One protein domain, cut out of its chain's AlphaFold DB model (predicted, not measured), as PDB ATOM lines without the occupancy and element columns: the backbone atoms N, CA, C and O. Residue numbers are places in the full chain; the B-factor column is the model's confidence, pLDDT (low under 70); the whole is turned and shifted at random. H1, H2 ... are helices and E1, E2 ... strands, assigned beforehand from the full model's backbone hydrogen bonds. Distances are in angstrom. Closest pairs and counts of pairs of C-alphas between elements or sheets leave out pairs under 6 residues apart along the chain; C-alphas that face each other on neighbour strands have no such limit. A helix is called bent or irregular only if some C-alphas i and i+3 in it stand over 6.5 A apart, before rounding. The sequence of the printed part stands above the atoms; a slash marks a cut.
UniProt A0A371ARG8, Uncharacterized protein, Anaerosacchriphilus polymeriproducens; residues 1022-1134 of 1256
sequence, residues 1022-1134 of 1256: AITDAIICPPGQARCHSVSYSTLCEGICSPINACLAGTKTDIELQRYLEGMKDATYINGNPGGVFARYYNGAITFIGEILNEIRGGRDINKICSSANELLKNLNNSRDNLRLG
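AT A GLANCE: This is residues 1022 to 1134 of the 1256 residues of an uncharacterized protein of Anaerosacchriphilus polymeriproducens (UniProt A0A371ARG8). Four helices, H1 to H4, stand side by side in an up-and-down bundle, each running against the one before it, and a small ribbon of two strands, E1 and E2, lies at one end of it. Round the bundle the helices follow in chain order, with H4 coming back beside H1, and the ribbon pairs a stretch before H1 with the end of the printed part. The printed part has 113 residues, with elements in the order E1, H1, H2, H3, H4, E2; the sheet, E1 - E2, is antiparallel and the class is mostly helix. The whole is compact, with a radius of gyration of the C-alphas of 14.9 A, and elongated, spanning 49 by 25 by 24 A.

IN THESE COORDINATES: Residues 1022 to 1032 come before the first named element. E1 is residues 1033 to 1037, beginning at C-alpha 1033 (-26.355, -3.234, -68.732). H1 is residues 1041 to 1056, 22.7 A long; it is neither bent nor irregular, but only just: C-alphas 1048 and 1051 are 6.2 A apart. H2 is residues 1062 to 1076, 21.0 A. H3, the longest helix, is residues 1087 to 1106, 27.9 A, beginning at C-alpha 1087 (-16.142, 17.950, -57.796). H4 is residues 1110 to 1125, 21.9 A. E2 is residues 1131 to 1134, ending at C-alpha 1134 (-27.938, 1.401, -71.267).

HOW THE PARTS SIT: H1 and H2 form a helical hairpin and touch, the closest C-alphas being those of Pro 1051 and Leu 1065, 5.6 A apart, at a shallow tilt of 10 degrees. H2 and H3, also a hairpin, touch at Leu 1069 and Ile 1097, their closest C-alphas, 6.7 A apart. H3 and H4, a third hairpin, touch with 27 pairs of C-alphas within 8 A, the closest those of Tyr 1089 and Asn 1123, 4.9 A. H4 and H1 touch, opposite ways at a shallow tilt of 30 degrees, with the closest C-alphas, those of Leu 1044 and Leu 1121, 6.6 A apart. H1 and H3 are close but not clearly touching, their centres 14.6 A apart; so are H2 and H4, at 14.0 A. Every O i to N i+4 pair is within hydrogen-bond range in H2, H3 and H4, and 10 of 12 are in H1. E1 and E2 are antiparallel, with N 1034 and O 1134 and also N 1036 and O 1132 within hydrogen-bond range, both at 2.9 A. E1 is apart from H2 and H3, and only just apart from H4, at 8.4 A.

THE WHOLE: The two C-alphas farthest apart, those of Pro 1031 and Gly 1107, are 50.4 A from each other. The printed part has no cut. The link from H2 to H3, 10 residues, is short; the other links between named elements are tight. Mean pLDDT of the printed part is 80.2, and it is under 70 in residues 1053 to 1059, 1106 to 1108, 1110 to 1111 and 1114.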
ATOM      1  N   ALA A1022     -13.141   5.583 -59.377       76.25
ATOM      2  CA  ALA A1022     -14.145   6.338 -58.623       76.25
ATOM      3  C   ALA A1022     -15.478   6.530 -59.380       76.25
ATOM      4  O   ALA A1022     -16.519   6.658 -58.744       76.25
ATOM      5  N   ILE A1023     -15.460   6.534 -60.717       79.31
ATOM      6  CA  ILE A1023     -16.656   6.567 -61.571       79.31
ATOM      7  C   ILE A1023     -17.273   5.166 -61.674       79.31
ATOM      8  O   ILE A1023     -18.483   5.007 -61.503       79.31
ATOM      9  N   THR A1024     -16.453   4.129 -61.885       78.88
ATOM     10  CA  THR A1024     -16.952   2.748 -62.012       78.88
ATOM     11  C   THR A1024     -17.542   2.203 -60.712       78.88
ATOM     12  O   THR A1024     -18.518   1.459 -60.760       78.88
ATOM     13  N   ASP A1025     -16.985   2.597 -59.563       75.88
ATOM     14  CA  ASP A1025     -17.499   2.252 -58.232       75.88
ATOM     15  C   ASP A1025     -18.826   2.977 -57.915       75.88
ATOM     16  O   ASP A1025     -19.614   2.494 -57.103       75.88
ATOM     17  N   ALA A1026     -19.083   4.131 -58.545       72.94
ATOM     18  CA  ALA A1026     -20.248   4.980 -58.280       72.94
ATOM     19  C   ALA A1026     -21.448   4.711 -59.200       72.94
ATOM     20  O   ALA A1026     -22.591   4.949 -58.810       72.94
ATOM     21  N   ILE A1027     -21.199   4.218 -60.416       77.38
ATOM     22  CA  ILE A1027     -22.227   3.762 -61.358       77.38
ATOM     23  C   ILE A1027     -22.087   2.243 -61.473       77.38
ATOM     24  O   ILE A1027     -21.301   1.740 -62.277       77.38
ATOM     25  N   ILE A1028     -22.816   1.509 -60.632       77.56
ATOM     26  CA  ILE A1028     -22.838   0.040 -60.641       77.56
ATOM     27  C   ILE A1028     -23.736  -0.429 -61.793       77.56
ATOM     28  O   ILE A1028     -24.900  -0.042 -61.856       77.56
ATOM     29  N   CYS A1029     -23.212  -1.277 -62.681       79.44
ATOM     30  CA  CYS A1029     -23.981  -1.882 -63.770       79.44
ATOM     31  C   CYS A1029     -24.529  -3.257 -63.353       79.44
ATOM     32  O   CYS A1029     -23.733  -4.140 -63.016       79.44
ATOM     33  N   PRO A1030     -25.855  -3.474 -63.395       79.06
ATOM     34  CA  PRO A1030     -26.449  -4.806 -63.355       79.06
ATOM     35  C   PRO A1030     -26.017  -5.679 -64.551       79.06
ATOM     36  O   PRO A1030     -25.645  -5.145 -65.601       79.06
ATOM     37  N   PRO A1031     -26.116  -7.018 -64.450       76.19
ATOM     38  CA  PRO A1031     -25.973  -7.906 -65.605       76.19
ATOM     39  C   PRO A1031     -26.940  -7.517 -66.734       76.19
ATOM     40  O   PRO A1031     -28.122  -7.291 -66.480       76.19
ATOM     41  N   GLY A1032     -26.441  -7.444 -67.971       73.19
ATOM     42  CA  GLY A1032     -27.209  -6.987 -69.139       73.19
ATOM     43  C   GLY A1032     -27.204  -5.468 -69.373       73.19
ATOM     44  O   GLY A1032     -27.847  -5.000 -70.310       73.19
ATOM     45  N   GLN A1033     -26.488  -4.685 -68.556       81.88
ATOM     46  CA  GLN A1033     -26.355  -3.234 -68.732       81.88
ATOM     47  C   GLN A1033     -24.895  -2.775 -68.821       81.88
ATOM     48  O   GLN A1033     -23.988  -3.393 -68.262       81.88
ATOM     49  N   ALA A1034     -24.680  -1.651 -69.504       81.56
ATOM     50  CA  ALA A1034     -23.382  -1.014 -69.716       81.56
ATOM     51  C   ALA A1034     -23.391   0.476 -69.313       81.56
ATOM     52  O   ALA A1034     -24.438   1.029 -68.976       81.56
ATOM     53  N   ARG A1035     -22.210   1.121 -69.326       82.25
ATOM     54  CA  ARG A1035     -22.046   2.569 -69.076       82.25
ATOM     55  C   ARG A1035     -21.954   3.320 -70.401       82.25
ATOM     56  O   ARG A1035     -20.885   3.371 -71.016       82.25
ATOM     57  N   CYS A1036     -23.069   3.913 -70.797       79.56
ATOM     58  CA  CYS A1036     -23.202   4.682 -72.026       79.56
ATOM     59  C   CYS A1036     -22.995   6.176 -71.747       79.56
ATOM     60  O   CYS A1036     -23.258   6.654 -70.639       79.56
ATOM     61  N   HIS A1037     -22.518   6.905 -72.753       82.81
ATOM     62  CA  HIS A1037     -22.378   8.359 -72.701       82.81
ATOM     63  C   HIS A1037     -23.605   9.028 -73.308       82.81
ATOM     64  O   HIS A1037     -24.018   8.588 -74.368       82.81
ATOM     65  N   SER A1038     -24.119  10.119 -72.731       84.75
ATOM     66  CA  SER A1038     -25.114  10.956 -73.424       84.75
ATOM     67  C   SER A1038     -24.481  11.723 -74.593       84.75
ATOM     68  O   SER A1038     -24.975  11.632 -75.708       84.75
ATOM     69  N   VAL A1039     -23.369  12.437 -74.371       84.06
ATOM     70  CA  VAL A1039     -22.524  13.029 -75.429       84.06
ATOM     71  C   VAL A1039     -21.333  12.107 -75.673       84.06
ATOM     72  O   VAL A1039     -20.571  11.845 -74.738       84.06
ATOM     73  N   SER A1040     -21.185  11.604 -76.900       78.12
ATOM     74  CA  SER A1040     -20.206  10.567 -77.254       78.12
ATOM     75  C   SER A1040     -18.747  10.993 -77.018       78.12
ATOM     76  O   SER A1040     -18.412  12.175 -77.019       78.12
ATOM     77  N   TYR A1041     -17.839  10.021 -76.860       76.50
ATOM     78  CA  TYR A1041     -16.411  10.323 -76.669       76.50
ATOM     79  C   TYR A1041     -15.785  10.993 -77.906       76.50
ATOM     80  O   TYR A1041     -14.958  11.886 -77.748       76.50
ATOM     81  N   SER A1042     -16.212  10.620 -79.120       71.81
ATOM     82  CA  SER A1042     -15.823  11.272 -80.380       71.81
ATOM     83  C   SER A1042     -16.249  12.740 -80.407       71.81
ATOM     84  O   SER A1042     -15.403  13.612 -80.570       71.81
ATOM     85  N   THR A1043     -17.510  13.044 -80.095       75.69
ATOM     86  CA  THR A1043     -18.009  14.428 -80.054       75.69
ATOM     87  C   THR A1043     -17.410  15.243 -78.901       75.69
ATOM     88  O   THR A1043     -17.255  16.458 -79.031       75.69
ATOM     89  N   LEU A1044     -16.989  14.612 -77.793       76.69
ATOM     90  CA  LEU A1044     -16.144  15.282 -76.794       76.69
ATOM     91  C   LEU A1044     -14.744  15.608 -77.339       76.69
ATOM     92  O   LEU A1044     -14.234  16.685 -77.045       76.69
ATOM     93  N   CYS A1045     -14.135  14.728 -78.143       73.31
ATOM     94  CA  CYS A1045     -12.859  15.014 -78.806       73.31
ATOM     95  C   CYS A1045     -13.018  16.158 -79.818       73.31
ATOM     96  O   CYS A1045     -12.367  17.190 -79.679       73.31
ATOM     97  N   GLU A1046     -13.914  16.018 -80.795       72.31
ATOM     98  CA  GLU A1046     -14.177  16.998 -81.859       72.31
ATOM     99  C   GLU A1046     -14.579  18.368 -81.298       72.31
ATOM    100  O   GLU A1046     -14.020  19.393 -81.696       72.31
ATOM    101  N   GLY A1047     -15.491  18.390 -80.318       73.19
ATOM    102  CA  GLY A1047     -15.978  19.604 -79.659       73.19
ATOM    103  C   GLY A1047     -14.939  20.325 -78.790       73.19
ATOM    104  O   GLY A1047     -15.189  21.457 -78.376       73.19
ATOM    105  N   ILE A1048     -13.778  19.711 -78.541       78.12
ATOM    106  CA  ILE A1048     -12.590  20.353 -77.957       78.12
ATOM    107  C   ILE A1048     -11.585  20.704 -79.070       78.12
ATOM    108  O   ILE A1048     -11.146  21.850 -79.146       78.12
ATOM    109  N   CYS A1049     -11.248  19.762 -79.958       70.69
ATOM    110  CA  CYS A1049     -10.236  19.940 -81.005       70.69
ATOM    111  C   CYS A1049     -10.623  21.050 -81.995       70.69
ATOM    112  O   CYS A1049      -9.909  22.043 -82.129       70.69
ATOM    113  N   SER A1050     -11.776  20.911 -82.656       71.81
ATOM    114  CA  SER A1050     -12.225  21.798 -83.734       71.81
ATOM    115  C   SER A1050     -12.256  23.285 -83.349       71.81
ATOM    116  O   SER A1050     -11.673  24.092 -84.080       71.81
ATOM    117  N   PRO A1051     -12.867  23.722 -82.224       72.81
ATOM    118  CA  PRO A1051     -12.870  25.140 -81.874       72.81
ATOM    119  C   PRO A1051     -11.479  25.666 -81.502       72.81
ATOM    120  O   PRO A1051     -11.200  26.827 -81.804       72.81
ATOM    121  N   ILE A1052     -10.603  24.859 -80.883       72.62
ATOM    122  CA  ILE A1052      -9.237  25.298 -80.557       72.62
ATOM    123  C   ILE A1052      -8.423  25.455 -81.841       72.62
ATOM    124  O   ILE A1052      -7.817  26.505 -82.042       72.62
ATOM    125  N   ASN A1053      -8.457  24.466 -82.737       67.62
ATOM    126  CA  ASN A1053      -7.760  24.521 -84.022       67.62
ATOM    127  C   ASN A1053      -8.256  25.702 -84.871       67.62
ATOM    128  O   ASN A1053      -7.445  26.478 -85.367       67.62
ATOM    129  N   ALA A1054      -9.572  25.925 -84.935       63.00
ATOM    130  CA  ALA A1054     -10.164  27.084 -85.602       63.00
ATOM    131  C   ALA A1054      -9.721  28.432 -84.989       63.00
ATOM    132  O   ALA A1054      -9.505  29.400 -85.722       63.00
ATOM    133  N   CYS A1055      -9.553  28.507 -83.665       67.38
ATOM    134  CA  CYS A1055      -9.078  29.708 -82.972       67.38
ATOM    135  C   CYS A1055      -7.574  29.960 -83.181       67.38
ATOM    136  O   CYS A1055      -7.149  31.088 -83.446       67.38
ATOM    137  N   LEU A1056      -6.760  28.904 -83.149       64.06
ATOM    138  CA  LEU A1056      -5.343  28.969 -83.506       64.06
ATOM    139  C   LEU A1056      -5.165  29.380 -84.983       64.06
ATOM    140  O   LEU A1056      -4.343  30.253 -85.269       64.06
ATOM    141  N   ALA A1057      -6.012  28.879 -85.887       57.41
ATOM    142  CA  ALA A1057      -6.096  29.293 -87.290       57.41
ATOM    143  C   ALA A1057      -6.595  30.737 -87.506       57.41
ATOM    144  O   ALA A1057      -6.542  31.238 -88.624       57.41
ATOM    145  N   GLY A1058      -7.100  31.417 -86.469       62.75
ATOM    146  CA  GLY A1058      -7.668  32.768 -86.576       62.75
ATOM    147  C   GLY A1058      -9.076  32.832 -87.185       62.75
ATOM    148  O   GLY A1058      -9.610  33.921 -87.359       62.75
ATOM    149  N   THR A1059      -9.700  31.685 -87.469       56.75
ATOM    150  CA  THR A1059     -11.071  31.586 -88.016       56.75
ATOM    151  C   THR A1059     -12.171  31.687 -86.948       56.75
ATOM    152  O   THR A1059     -13.342  31.843 -87.284       56.75
ATOM    153  N   LYS A1060     -11.804  31.616 -85.660       70.25
ATOM    154  CA  LYS A1060     -12.663  31.911 -84.500       70.25
ATOM    155  C   LYS A1060     -11.912  32.780 -83.492       70.25
ATOM    156  O   LYS A1060     -10.705  32.623 -83.300       70.25
ATOM    157  N   THR A1061     -12.626  33.657 -82.798       82.06
ATOM    158  CA  THR A1061     -12.073  34.434 -81.676       82.06
ATOM    159  C   THR A1061     -11.850  33.570 -80.427       82.06
ATOM    160  O   THR A1061     -12.432  32.493 -80.276       82.06
ATOM    161  N   ASP A1062     -11.035  34.053 -79.489       78.56
ATOM    162  CA  ASP A1062     -10.853  33.426 -78.173       78.56
ATOM    163  C   ASP A1062     -12.144  33.464 -77.331       78.56
ATOM    164  O   ASP A1062     -12.415  32.542 -76.565       78.56
ATOM    165  N   ILE A1063     -12.977  34.492 -77.525       83.50
ATOM    166  CA  ILE A1063     -14.325  34.605 -76.951       83.50
ATOM    167  C   ILE A1063     -15.247  33.502 -77.495       83.50
ATOM    168  O   ILE A1063     -15.982  32.876 -76.730       83.50
ATOM    169  N   GLU A1064     -15.219  33.229 -78.801       81.00
ATOM    170  CA  GLU A1064     -15.989  32.124 -79.387       81.00
ATOM    171  C   GLU A1064     -15.484  30.761 -78.921       81.00
ATOM    172  O   GLU A1064     -16.304  29.905 -78.591       81.00
ATOM    173  N   LEU A1065     -14.163  30.574 -78.824       84.50
ATOM    174  CA  LEU A1065     -13.571  29.372 -78.241       84.50
ATOM    175  C   LEU A1065     -14.032  29.163 -76.791       84.50
ATOM    176  O   LEU A1065     -14.470  28.067 -76.442       84.50
ATOM    177  N   GLN A1066     -13.981  30.211 -75.964       87.94
ATOM    178  CA  GLN A1066     -14.434  30.159 -74.576       87.94
ATOM    179  C   GLN A1066     -15.898  29.703 -74.494       87.94
ATOM    180  O   GLN A1066     -16.194  28.736 -73.794       87.94
ATOM    181  N   ARG A1067     -16.797  30.317 -75.278       85.44
ATOM    182  CA  ARG A1067     -18.224  29.942 -75.326       85.44
ATOM    183  C   ARG A1067     -18.444  28.491 -75.775       85.44
ATOM    184  O   ARG A1067     -19.360  27.842 -75.273       85.44
ATOM    185  N   TYR A1068     -17.601  27.982 -76.676       85.69
ATOM    186  CA  TYR A1068     -17.640  26.599 -77.160       85.69
ATOM    187  C   TYR A1068     -17.241  25.596 -76.067       85.69
ATOM    188  O   TYR A1068     -17.996  24.669 -75.773       85.69
ATOM    189  N   LEU A1069     -16.084  25.802 -75.426       88.50
ATOM    190  CA  LEU A1069     -15.570  24.900 -74.388       88.50
ATOM    191  C   LEU A1069     -16.430  24.946 -73.115       88.50
ATOM    192  O   LEU A1069     -16.726  23.904 -72.527       88.50
ATOM    193  N   GLU A1070     -16.898  26.132 -72.718       90.69
ATOM    194  CA  GLU A1070     -17.882  26.286 -71.641       90.69
ATOM    195  C   GLU A1070     -19.214  25.607 -71.994       90.69
ATOM    196  O   GLU A1070     -19.828  24.992 -71.125       90.69
ATOM    197  N   GLY A1071     -19.636  25.648 -73.265       88.06
ATOM    198  CA  GLY A1071     -20.790  24.903 -73.774       88.06
ATOM    199  C   GLY A1071     -20.628  23.386 -73.642       88.06
ATOM    200  O   GLY A1071     -21.501  22.729 -73.082       88.06
ATOM    201  N   MET A1072     -19.489  22.827 -74.064       88.75
ATOM    202  CA  MET A1072     -19.194  21.394 -73.913       88.75
ATOM    203  C   MET A1072     -19.123  20.965 -72.438       88.75
ATOM    204  O   MET A1072     -19.636  19.902 -72.070       88.75
ATOM    205  N   LYS A1073     -18.564  21.811 -71.562       92.62
ATOM    206  CA  LYS A1073     -18.584  21.598 -70.107       92.62
ATOM    207  C   LYS A1073     -20.008  21.652 -69.541       92.62
ATOM    208  O   LYS A1073     -20.358  20.810 -68.724       92.62
ATOM    209  N   ASP A1074     -20.836  22.618 -69.935       91.31
ATOM    210  CA  ASP A1074     -22.219  22.747 -69.443       91.31
ATOM    211  C   ASP A1074     -23.134  21.622 -69.964       91.31
ATOM    212  O   ASP A1074     -24.023  21.175 -69.243       91.31
ATOM    213  N   ALA A1075     -22.899  21.109 -71.175       89.00
ATOM    214  CA  ALA A1075     -23.613  19.953 -71.719       89.00
ATOM    215  C   ALA A1075     -23.257  18.645 -70.981       89.00
ATOM    216  O   ALA A1075     -24.129  17.808 -70.718       89.00
ATOM    217  N   THR A1076     -21.982  18.466 -70.618       90.62
ATOM    218  CA  THR A1076     -21.499  17.275 -69.893       90.62
ATOM    219  C   THR A1076     -21.728  17.336 -68.387       90.62
ATOM    220  O   THR A1076     -21.909  16.282 -67.783       90.62
ATOM    221  N   TYR A1077     -21.770  18.524 -67.782       91.69
ATOM    222  CA  TYR A1077     -22.073  18.776 -66.366       91.69
ATOM    223  C   TYR A1077     -23.380  19.567 -66.223       91.69
ATOM    224  O   TYR A1077     -23.424  20.680 -65.694       91.69
ATOM    225  N   ILE A1078     -24.455  18.973 -66.739       89.75
ATOM    226  CA  ILE A1078     -25.777  19.591 -66.888       89.75
ATOM    227  C   ILE A1078     -26.396  20.035 -65.549       89.75
ATOM    228  O   ILE A1078     -27.126  21.030 -65.502       89.75
ATOM    229  N   ASN A1079     -26.061  19.365 -64.443       85.75
ATOM    230  CA  ASN A1079     -26.510  19.698 -63.088       85.75
ATOM    231  C   ASN A1079     -25.543  20.645 -62.344       85.75
ATOM    232  O   ASN A1079     -25.771  20.972 -61.181       85.75
ATOM    233  N   GLY A1080     -24.477  21.116 -63.002       85.25
ATOM    234  CA  GLY A1080     -23.452  21.976 -62.412       85.25
ATOM    235  C   GLY A1080     -22.386  21.186 -61.647       85.25
ATOM    236  O   GLY A1080     -21.927  20.140 -62.100       85.25
ATOM    237  N   ASN A1081     -21.944  21.700 -60.493       85.88
ATOM    238  CA  ASN A1081     -20.908  21.040 -59.696       85.88
ATOM    239  C   ASN A1081     -21.499  19.833 -58.929       85.88
ATOM    240  O   ASN A1081     -22.320  20.042 -58.036       85.88
ATOM    241  N   PRO A1082     -21.063  18.586 -59.202       79.69
ATOM    242  CA  PRO A1082     -21.639  17.382 -58.595       79.69
ATOM    243  C   PRO A1082     -21.243  17.168 -57.122       79.69
ATOM    244  O   PRO A1082     -21.753  16.250 -56.478       79.69
ATOM    245  N   GLY A1083     -20.323  17.974 -56.579       74.31
ATOM    246  CA  GLY A1083     -19.871  17.866 -55.194       74.31
ATOM    247  C   GLY A1083     -19.041  16.610 -54.889       74.31
ATOM    248  O   GLY A1083     -18.684  15.812 -55.763       74.31
ATOM    249  N   GLY A1084     -18.705  16.444 -53.605       77.75
ATOM    250  CA  GLY A1084     -18.017  15.261 -53.080       77.75
ATOM    251  C   GLY A1084     -16.740  14.888 -53.844       77.75
ATOM    252  O   GLY A1084     -15.936  15.745 -54.206       77.75
ATOM    253  N   VAL A1085     -16.559  13.591 -54.107       71.88
ATOM    254  CA  VAL A1085     -15.390  13.059 -54.831       71.88
ATOM    255  C   VAL A1085     -15.373  13.384 -56.332       71.88
ATOM    256  O   VAL A1085     -14.321  13.237 -56.952       71.88
ATOM    257  N   PHE A1086     -16.492  13.842 -56.907       79.94
ATOM    258  CA  PHE A1086     -16.624  14.159 -58.338       79.94
ATOM    259  C   PHE A1086     -16.357  15.635 -58.652       79.94
ATOM    260  O   PHE A1086     -15.985  15.958 -59.778       79.94
ATOM    261  N   ALA A1087     -16.464  16.525 -57.657       83.25
ATOM    262  CA  ALA A1087     -16.142  17.950 -57.796       83.25
ATOM    263  C   ALA A1087     -14.728  18.200 -58.349       83.25
ATOM    264  O   ALA A1087     -14.499  19.222 -58.991       83.25
ATOM    265  N   ARG A1088     -13.789  17.259 -58.153       85.31
ATOM    266  CA  ARG A1088     -12.436  17.335 -58.724       85.31
ATOM    267  C   ARG A1088     -12.440  17.413 -60.253       85.31
ATOM    268  O   ARG A1088     -11.664  18.188 -60.794       85.31
ATOM    269  N   TYR A1089     -13.329  16.677 -60.923       89.56
ATOM    270  CA  TYR A1089     -13.376  16.647 -62.386       89.56
ATOM    271  C   TYR A1089     -14.082  17.881 -62.956       89.56
ATOM    272  O   TYR A1089     -13.608  18.481 -63.915       89.56
ATOM    273  N   TYR A1090     -15.160  18.331 -62.301       90.12
ATOM    274  CA  TYR A1090     -15.829  19.593 -62.635       90.12
ATOM    275  C   TYR A1090     -14.882  20.795 -62.493       90.12
ATOM    276  O   TYR A1090     -14.779  21.628 -63.392       90.12
ATOM    277  N   ASN A1091     -14.153  20.866 -61.373       90.06
ATOM    278  CA  ASN A1091     -13.166  21.916 -61.135       90.06
ATOM    279  C   ASN A1091     -11.989  21.800 -62.118       90.06
ATOM    280  O   ASN A1091     -11.574  22.816 -62.663       90.06
ATOM    281  N   GLY A1092     -11.504  20.582 -62.393       88.88
ATOM    282  CA  GLY A1092     -10.468  20.321 -63.395       88.88
ATOM    283  C   GLY A1092     -10.863  20.830 -64.780       88.88
ATOM    284  O   GLY A1092     -10.108  21.578 -65.387       88.88
ATOM    285  N   ALA A1093     -12.081  20.532 -65.242       92.19
ATOM    286  CA  ALA A1093     -12.588  21.044 -66.515       92.19
ATOM    287  C   ALA A1093     -12.587  22.586 -66.577       92.19
ATOM    288  O   ALA A1093     -12.186  23.154 -67.588       92.19
ATOM    289  N   ILE A1094     -12.963  23.281 -65.494       92.12
ATOM    290  CA  ILE A1094     -12.868  24.752 -65.421       92.12
ATOM    291  C   ILE A1094     -11.407  25.220 -65.487       92.12
ATOM    292  O   ILE A1094     -11.096  26.138 -66.246       92.12
ATOM    293  N   THR A1095     -10.508  24.592 -64.722       94.00
ATOM    294  CA  THR A1095      -9.076  24.922 -64.711       94.00
ATOM    295  C   THR A1095      -8.460  24.772 -66.102       94.00
ATOM    296  O   THR A1095      -7.861  25.723 -66.598       94.00
ATOM    297  N   PHE A1096      -8.668  23.635 -66.768       91.31
ATOM    298  CA  PHE A1096      -8.054  23.361 -68.067       91.31
ATOM    299  C   PHE A1096      -8.633  24.206 -69.210       91.31
ATOM    300  O   PHE A1096      -7.878  24.604 -70.093       91.31
ATOM    301  N   ILE A1097      -9.917  24.592 -69.167       93.62
ATOM    302  CA  ILE A1097     -10.460  25.619 -70.083       93.62
ATOM    303  C   ILE A1097      -9.738  26.959 -69.876       93.62
ATOM    304  O   ILE A1097      -9.342  27.605 -70.847       93.62
ATOM    305  N   GLY A1098      -9.514  27.360 -68.620       88.12
ATOM    306  CA  GLY A1098      -8.750  28.562 -68.289       88.12
ATOM    307  C   GLY A1098      -7.302  28.511 -68.789       88.12
ATOM    308  O   GLY A1098      -6.819  29.488 -69.354       88.12
ATOM    309  N   GLU A1099      -6.619  27.376 -68.635       88.94
ATOM    310  CA  GLU A1099      -5.250  27.172 -69.128       88.94
ATOM    311  C   GLU A1099      -5.161  27.232 -70.659       88.94
ATOM    312  O   GLU A1099      -4.315  27.957 -71.181       88.94
ATOM    313  N   ILE A1100      -6.075  26.567 -71.379       85.50
ATOM    314  CA  ILE A1100      -6.163  26.621 -72.850       85.50
ATOM    315  C   ILE A1100      -6.307  28.073 -73.328       85.50
ATOM    316  O   ILE A1100      -5.542  28.527 -74.181       85.50
ATOM    317  N   LEU A1101      -7.248  28.829 -72.752       89.50
ATOM    318  CA  LEU A1101      -7.478  30.230 -73.117       89.50
ATOM    319  C   LEU A1101      -6.281  31.128 -72.763       89.50
ATOM    320  O   LEU A1101      -5.938  32.025 -73.534       89.50
ATOM    321  N   ASN A1102      -5.621  30.885 -71.629       86.25
ATOM    322  CA  ASN A1102      -4.449  31.650 -71.209       86.25
ATOM    323  C   ASN A1102      -3.228  31.390 -72.099       86.25
ATOM    324  O   ASN A1102      -2.550  32.345 -72.466       86.25
ATOM    325  N   GLU A1103      -2.954  30.147 -72.500       82.38
ATOM    326  CA  GLU A1103      -1.836  29.844 -73.405       82.38
ATOM    327  C   GLU A1103      -2.104  30.353 -74.832       82.38
ATOM    328  O   GLU A1103      -1.201  30.909 -75.457       82.38
ATOM    329  N   ILE A1104      -3.347  30.286 -75.327       79.56
ATOM    330  CA  ILE A1104      -3.735  30.867 -76.630       79.56
ATOM    331  C   ILE A1104      -3.555  32.394 -76.653       79.56
ATOM    332  O   ILE A1104      -3.102  32.936 -77.663       79.56
ATOM    333  N   ARG A1105      -3.854  33.076 -75.538       81.94
ATOM    334  CA  ARG A1105      -3.614  34.520 -75.347       81.94
ATOM    335  C   ARG A1105      -2.141  34.863 -75.072       81.94
ATOM    336  O   ARG A1105      -1.711  35.963 -75.402       81.94
ATOM    337  N   GLY A1106      -1.390  33.960 -74.438       56.75
ATOM    338  CA  GLY A1106      -0.089  34.246 -73.819       56.75
ATOM    339  C   GLY A1106       1.157  33.804 -74.594       56.75
ATOM    340  O   GLY A1106       2.249  34.267 -74.271       56.75
ATOM    341  N   GLY A1107       1.030  32.934 -75.601       58.56
ATOM    342  CA  GLY A1107       2.186  32.500 -76.403       58.56
ATOM    343  C   GLY A1107       1.957  31.371 -77.413       58.56
ATOM    344  O   GLY A1107       2.847  31.109 -78.217       58.56
ATOM    345  N   ARG A1108       0.782  30.727 -77.407       68.88
ATOM    346  CA  ARG A1108       0.399  29.610 -78.291       68.88
ATOM    347  C   ARG A1108       1.358  28.410 -78.224       68.88
ATOM    348  O   ARG A1108       1.683  27.811 -79.246       68.88
ATOM    349  N   ASP A1109       1.787  28.029 -77.018       73.00
ATOM    350  CA  ASP A1109       2.544  26.788 -76.804       73.00
ATOM    351  C   ASP A1109       1.642  25.567 -77.049       73.00
ATOM    352  O   ASP A1109       0.885  25.131 -76.177       73.00
ATOM    353  N   ILE A1110       1.725  25.027 -78.268       64.50
ATOM    354  CA  ILE A1110       0.907  23.904 -78.733       64.50
ATOM    355  C   ILE A1110       1.025  22.708 -77.775       64.50
ATOM    356  O   ILE A1110       0.011  22.098 -77.462       64.50
ATOM    357  N   ASN A1111       2.203  22.406 -77.215       66.06
ATOM    358  CA  ASN A1111       2.390  21.238 -76.341       66.06
ATOM    359  C   ASN A1111       1.615  21.354 -75.022       66.06
ATOM    360  O   ASN A1111       1.051  20.366 -74.535       66.06
ATOM    361  N   LYS A1112       1.554  22.558 -74.444       72.75
ATOM    362  CA  LYS A1112       0.717  22.821 -73.266       72.75
ATOM    363  C   LYS A1112      -0.763  22.788 -73.618       72.75
ATOM    364  O   LYS A1112      -1.524  22.166 -72.889       72.75
ATOM    365  N   ILE A1113      -1.165  23.392 -74.740       73.88
ATOM    366  CA  ILE A1113      -2.568  23.387 -75.178       73.88
ATOM    367  C   ILE A1113      -3.035  21.941 -75.423       73.88
ATOM    368  O   ILE A1113      -4.103  21.572 -74.946       73.88
ATOM    369  N   CYS A1114      -2.210  21.084 -76.039       68.31
ATOM    370  CA  CYS A1114      -2.448  19.639 -76.143       68.31
ATOM    371  C   CYS A1114      -2.627  18.985 -74.769       68.31
ATOM    372  O   CYS A1114      -3.543  18.193 -74.574       68.31
ATOM    373  N   SER A1115      -1.753  19.299 -73.811       74.50
ATOM    374  CA  SER A1115      -1.767  18.699 -72.474       74.50
ATOM    375  C   SER A1115      -3.024  19.097 -71.688       74.50
ATOM    376  O   SER A1115      -3.749  18.224 -71.209       74.50
ATOM    377  N   SER A1116      -3.351  20.391 -71.639       80.56
ATOM    378  CA  SER A1116      -4.570  20.903 -71.004       80.56
ATOM    379  C   SER A1116      -5.837  20.433 -71.731       80.56
ATOM    380  O   SER A1116      -6.841  20.164 -71.081       80.56
ATOM    381  N   ALA A1117      -5.817  20.254 -73.058       78.75
ATOM    382  CA  ALA A1117      -6.958  19.724 -73.810       78.75
ATOM    383  C   ALA A1117      -7.172  18.209 -73.619       78.75
ATOM    384  O   ALA A1117      -8.319  17.775 -73.519       78.75
ATOM    385  N   ASN A1118      -6.102  17.413 -73.491       78.25
ATOM    386  CA  ASN A1118      -6.194  16.003 -73.088       78.25
ATOM    387  C   ASN A1118      -6.781  15.874 -71.674       78.25
ATOM    388  O   ASN A1118      -7.722  15.112 -71.463       78.25
ATOM    389  N   GLU A1119      -6.284  16.652 -70.706       84.62
ATOM    390  CA  GLU A1119      -6.851  16.650 -69.354       84.62
ATOM    391  C   GLU A1119      -8.291  17.191 -69.336       84.62
ATOM    392  O   GLU A1119      -9.136  16.633 -68.638       84.62
ATOM    393  N   LEU A1120      -8.645  18.202 -70.139       88.56
ATOM    394  CA  LEU A1120     -10.039  18.634 -70.295       88.56
ATOM    395  C   LEU A1120     -10.924  17.485 -70.801       88.56
ATOM    396  O   LEU A1120     -11.929  17.177 -70.161       88.56
ATOM    397  N   LEU A1121     -10.532  16.813 -71.889       85.00
ATOM    398  CA  LEU A1121     -11.238  15.653 -72.445       85.00
ATOM    399  C   LEU A1121     -11.425  14.553 -71.392       85.00
ATOM    400  O   LEU A1121     -12.544  14.078 -71.190       85.00
ATOM    401  N   LYS A1122     -10.366  14.208 -70.652       85.19
ATOM    402  CA  LYS A1122     -10.414  13.256 -69.536       85.19
ATOM    403  C   LYS A1122     -11.402  13.683 -68.445       85.19
ATOM    404  O   LYS A1122     -12.174  12.857 -67.948       85.19
ATOM    405  N   ASN A1123     -11.419  14.965 -68.082       88.88
ATOM    406  CA  ASN A1123     -12.338  15.515 -67.084       88.88
ATOM    407  C   ASN A1123     -13.794  15.604 -67.587       88.88
ATOM    408  O   ASN A1123     -14.708  15.527 -66.766       88.88
ATOM    409  N   LEU A1124     -14.044  15.691 -68.900       89.75
ATOM    410  CA  LEU A1124     -15.395  15.572 -69.476       89.75
ATOM    411  C   LEU A1124     -15.851  14.100 -69.588       89.75
ATOM    412  O   LEU A1124     -16.980  13.783 -69.215       89.75
ATOM    413  N   ASN A1125     -14.964  13.192 -70.013       86.12
ATOM    414  CA  ASN A1125     -15.184  11.735 -70.085       86.12
ATOM    415  C   ASN A1125     -15.535  11.133 -68.707       86.12
ATOM    416  O   ASN A1125     -16.372  10.243 -68.599       86.12
ATOM    417  N   ASN A1126     -14.946  11.661 -67.629       86.25
ATOM    418  CA  ASN A1126     -15.257  11.260 -66.252       86.25
ATOM    419  C   ASN A1126     -16.416  12.065 -65.610       86.25
ATOM    420  O   ASN A1126     -16.612  11.990 -64.395       86.25
ATOM    421  N   SER A1127     -17.223  12.806 -66.386       89.06
ATOM    422  CA  SER A1127     -18.442  13.434 -65.859       89.06
ATOM    423  C   SER A1127     -19.505  12.391 -65.508       89.06
ATOM    424  O   SER A1127     -20.007  11.675 -66.374       89.06
ATOM    425  N   ARG A1128     -19.938  12.376 -64.241       84.88
ATOM    426  CA  ARG A1128     -21.083  11.568 -63.786       84.88
ATOM    427  C   ARG A1128     -22.385  11.938 -64.509       84.88
ATOM    428  O   ARG A1128     -23.198  11.057 -64.752       84.88
ATOM    429  N   ASP A1129     -22.574  13.210 -64.848       87.44
ATOM    430  CA  ASP A1129     -23.780  13.714 -65.518       87.44
ATOM    431  C   ASP A1129     -23.854  13.297 -66.995       87.44
ATOM    432  O   ASP A1129     -24.947  13.222 -67.559       87.44
ATOM    433  N   ASN A1130     -22.708  13.015 -67.628       87.75
ATOM    434  CA  ASN A1130     -22.643  12.507 -69.000       87.75
ATOM    435  C   ASN A1130     -22.795  10.977 -69.080       87.75
ATOM    436  O   ASN A1130     -22.769  10.426 -70.178       87.75
ATOM    437  N   LEU A1131     -22.920  10.280 -67.944       84.94
ATOM    438  CA  LEU A1131     -22.889   8.821 -67.868       84.94
ATOM    439  C   LEU A1131     -24.214   8.237 -67.393       84.94
ATOM    440  O   LEU A1131     -24.726   8.580 -66.327       84.94
ATOM    441  N   ARG A1132     -24.725   7.272 -68.158       82.94
ATOM    442  CA  ARG A1132     -25.971   6.567 -67.856       82.94
ATOM    443  C   ARG A1132     -25.851   5.062 -68.049       82.94
ATOM    444  O   ARG A1132     -24.894   4.558 -68.635       82.94
ATOM    445  N   LEU A1133     -26.848   4.347 -67.542       82.38
ATOM    446  CA  LEU A1133     -27.047   2.941 -67.865       82.38
ATOM    447  C   LEU A1133     -27.709   2.829 -69.250       82.38
ATOM    448  O   LEU A1133     -28.529   3.670 -69.631       82.38
ATOM    449  N   GLY A1134     -27.333   1.795 -69.994       77.56
ATOM    450  CA  GLY A1134     -27.938   1.401 -71.267       77.56
ATOM    451  C   GLY A1134     -27.857  -0.114 -71.450       77.56
ATOM    452  O   GLY A1134     -27.161  -0.793 -70.690       77.56
TER     453      GLY A1134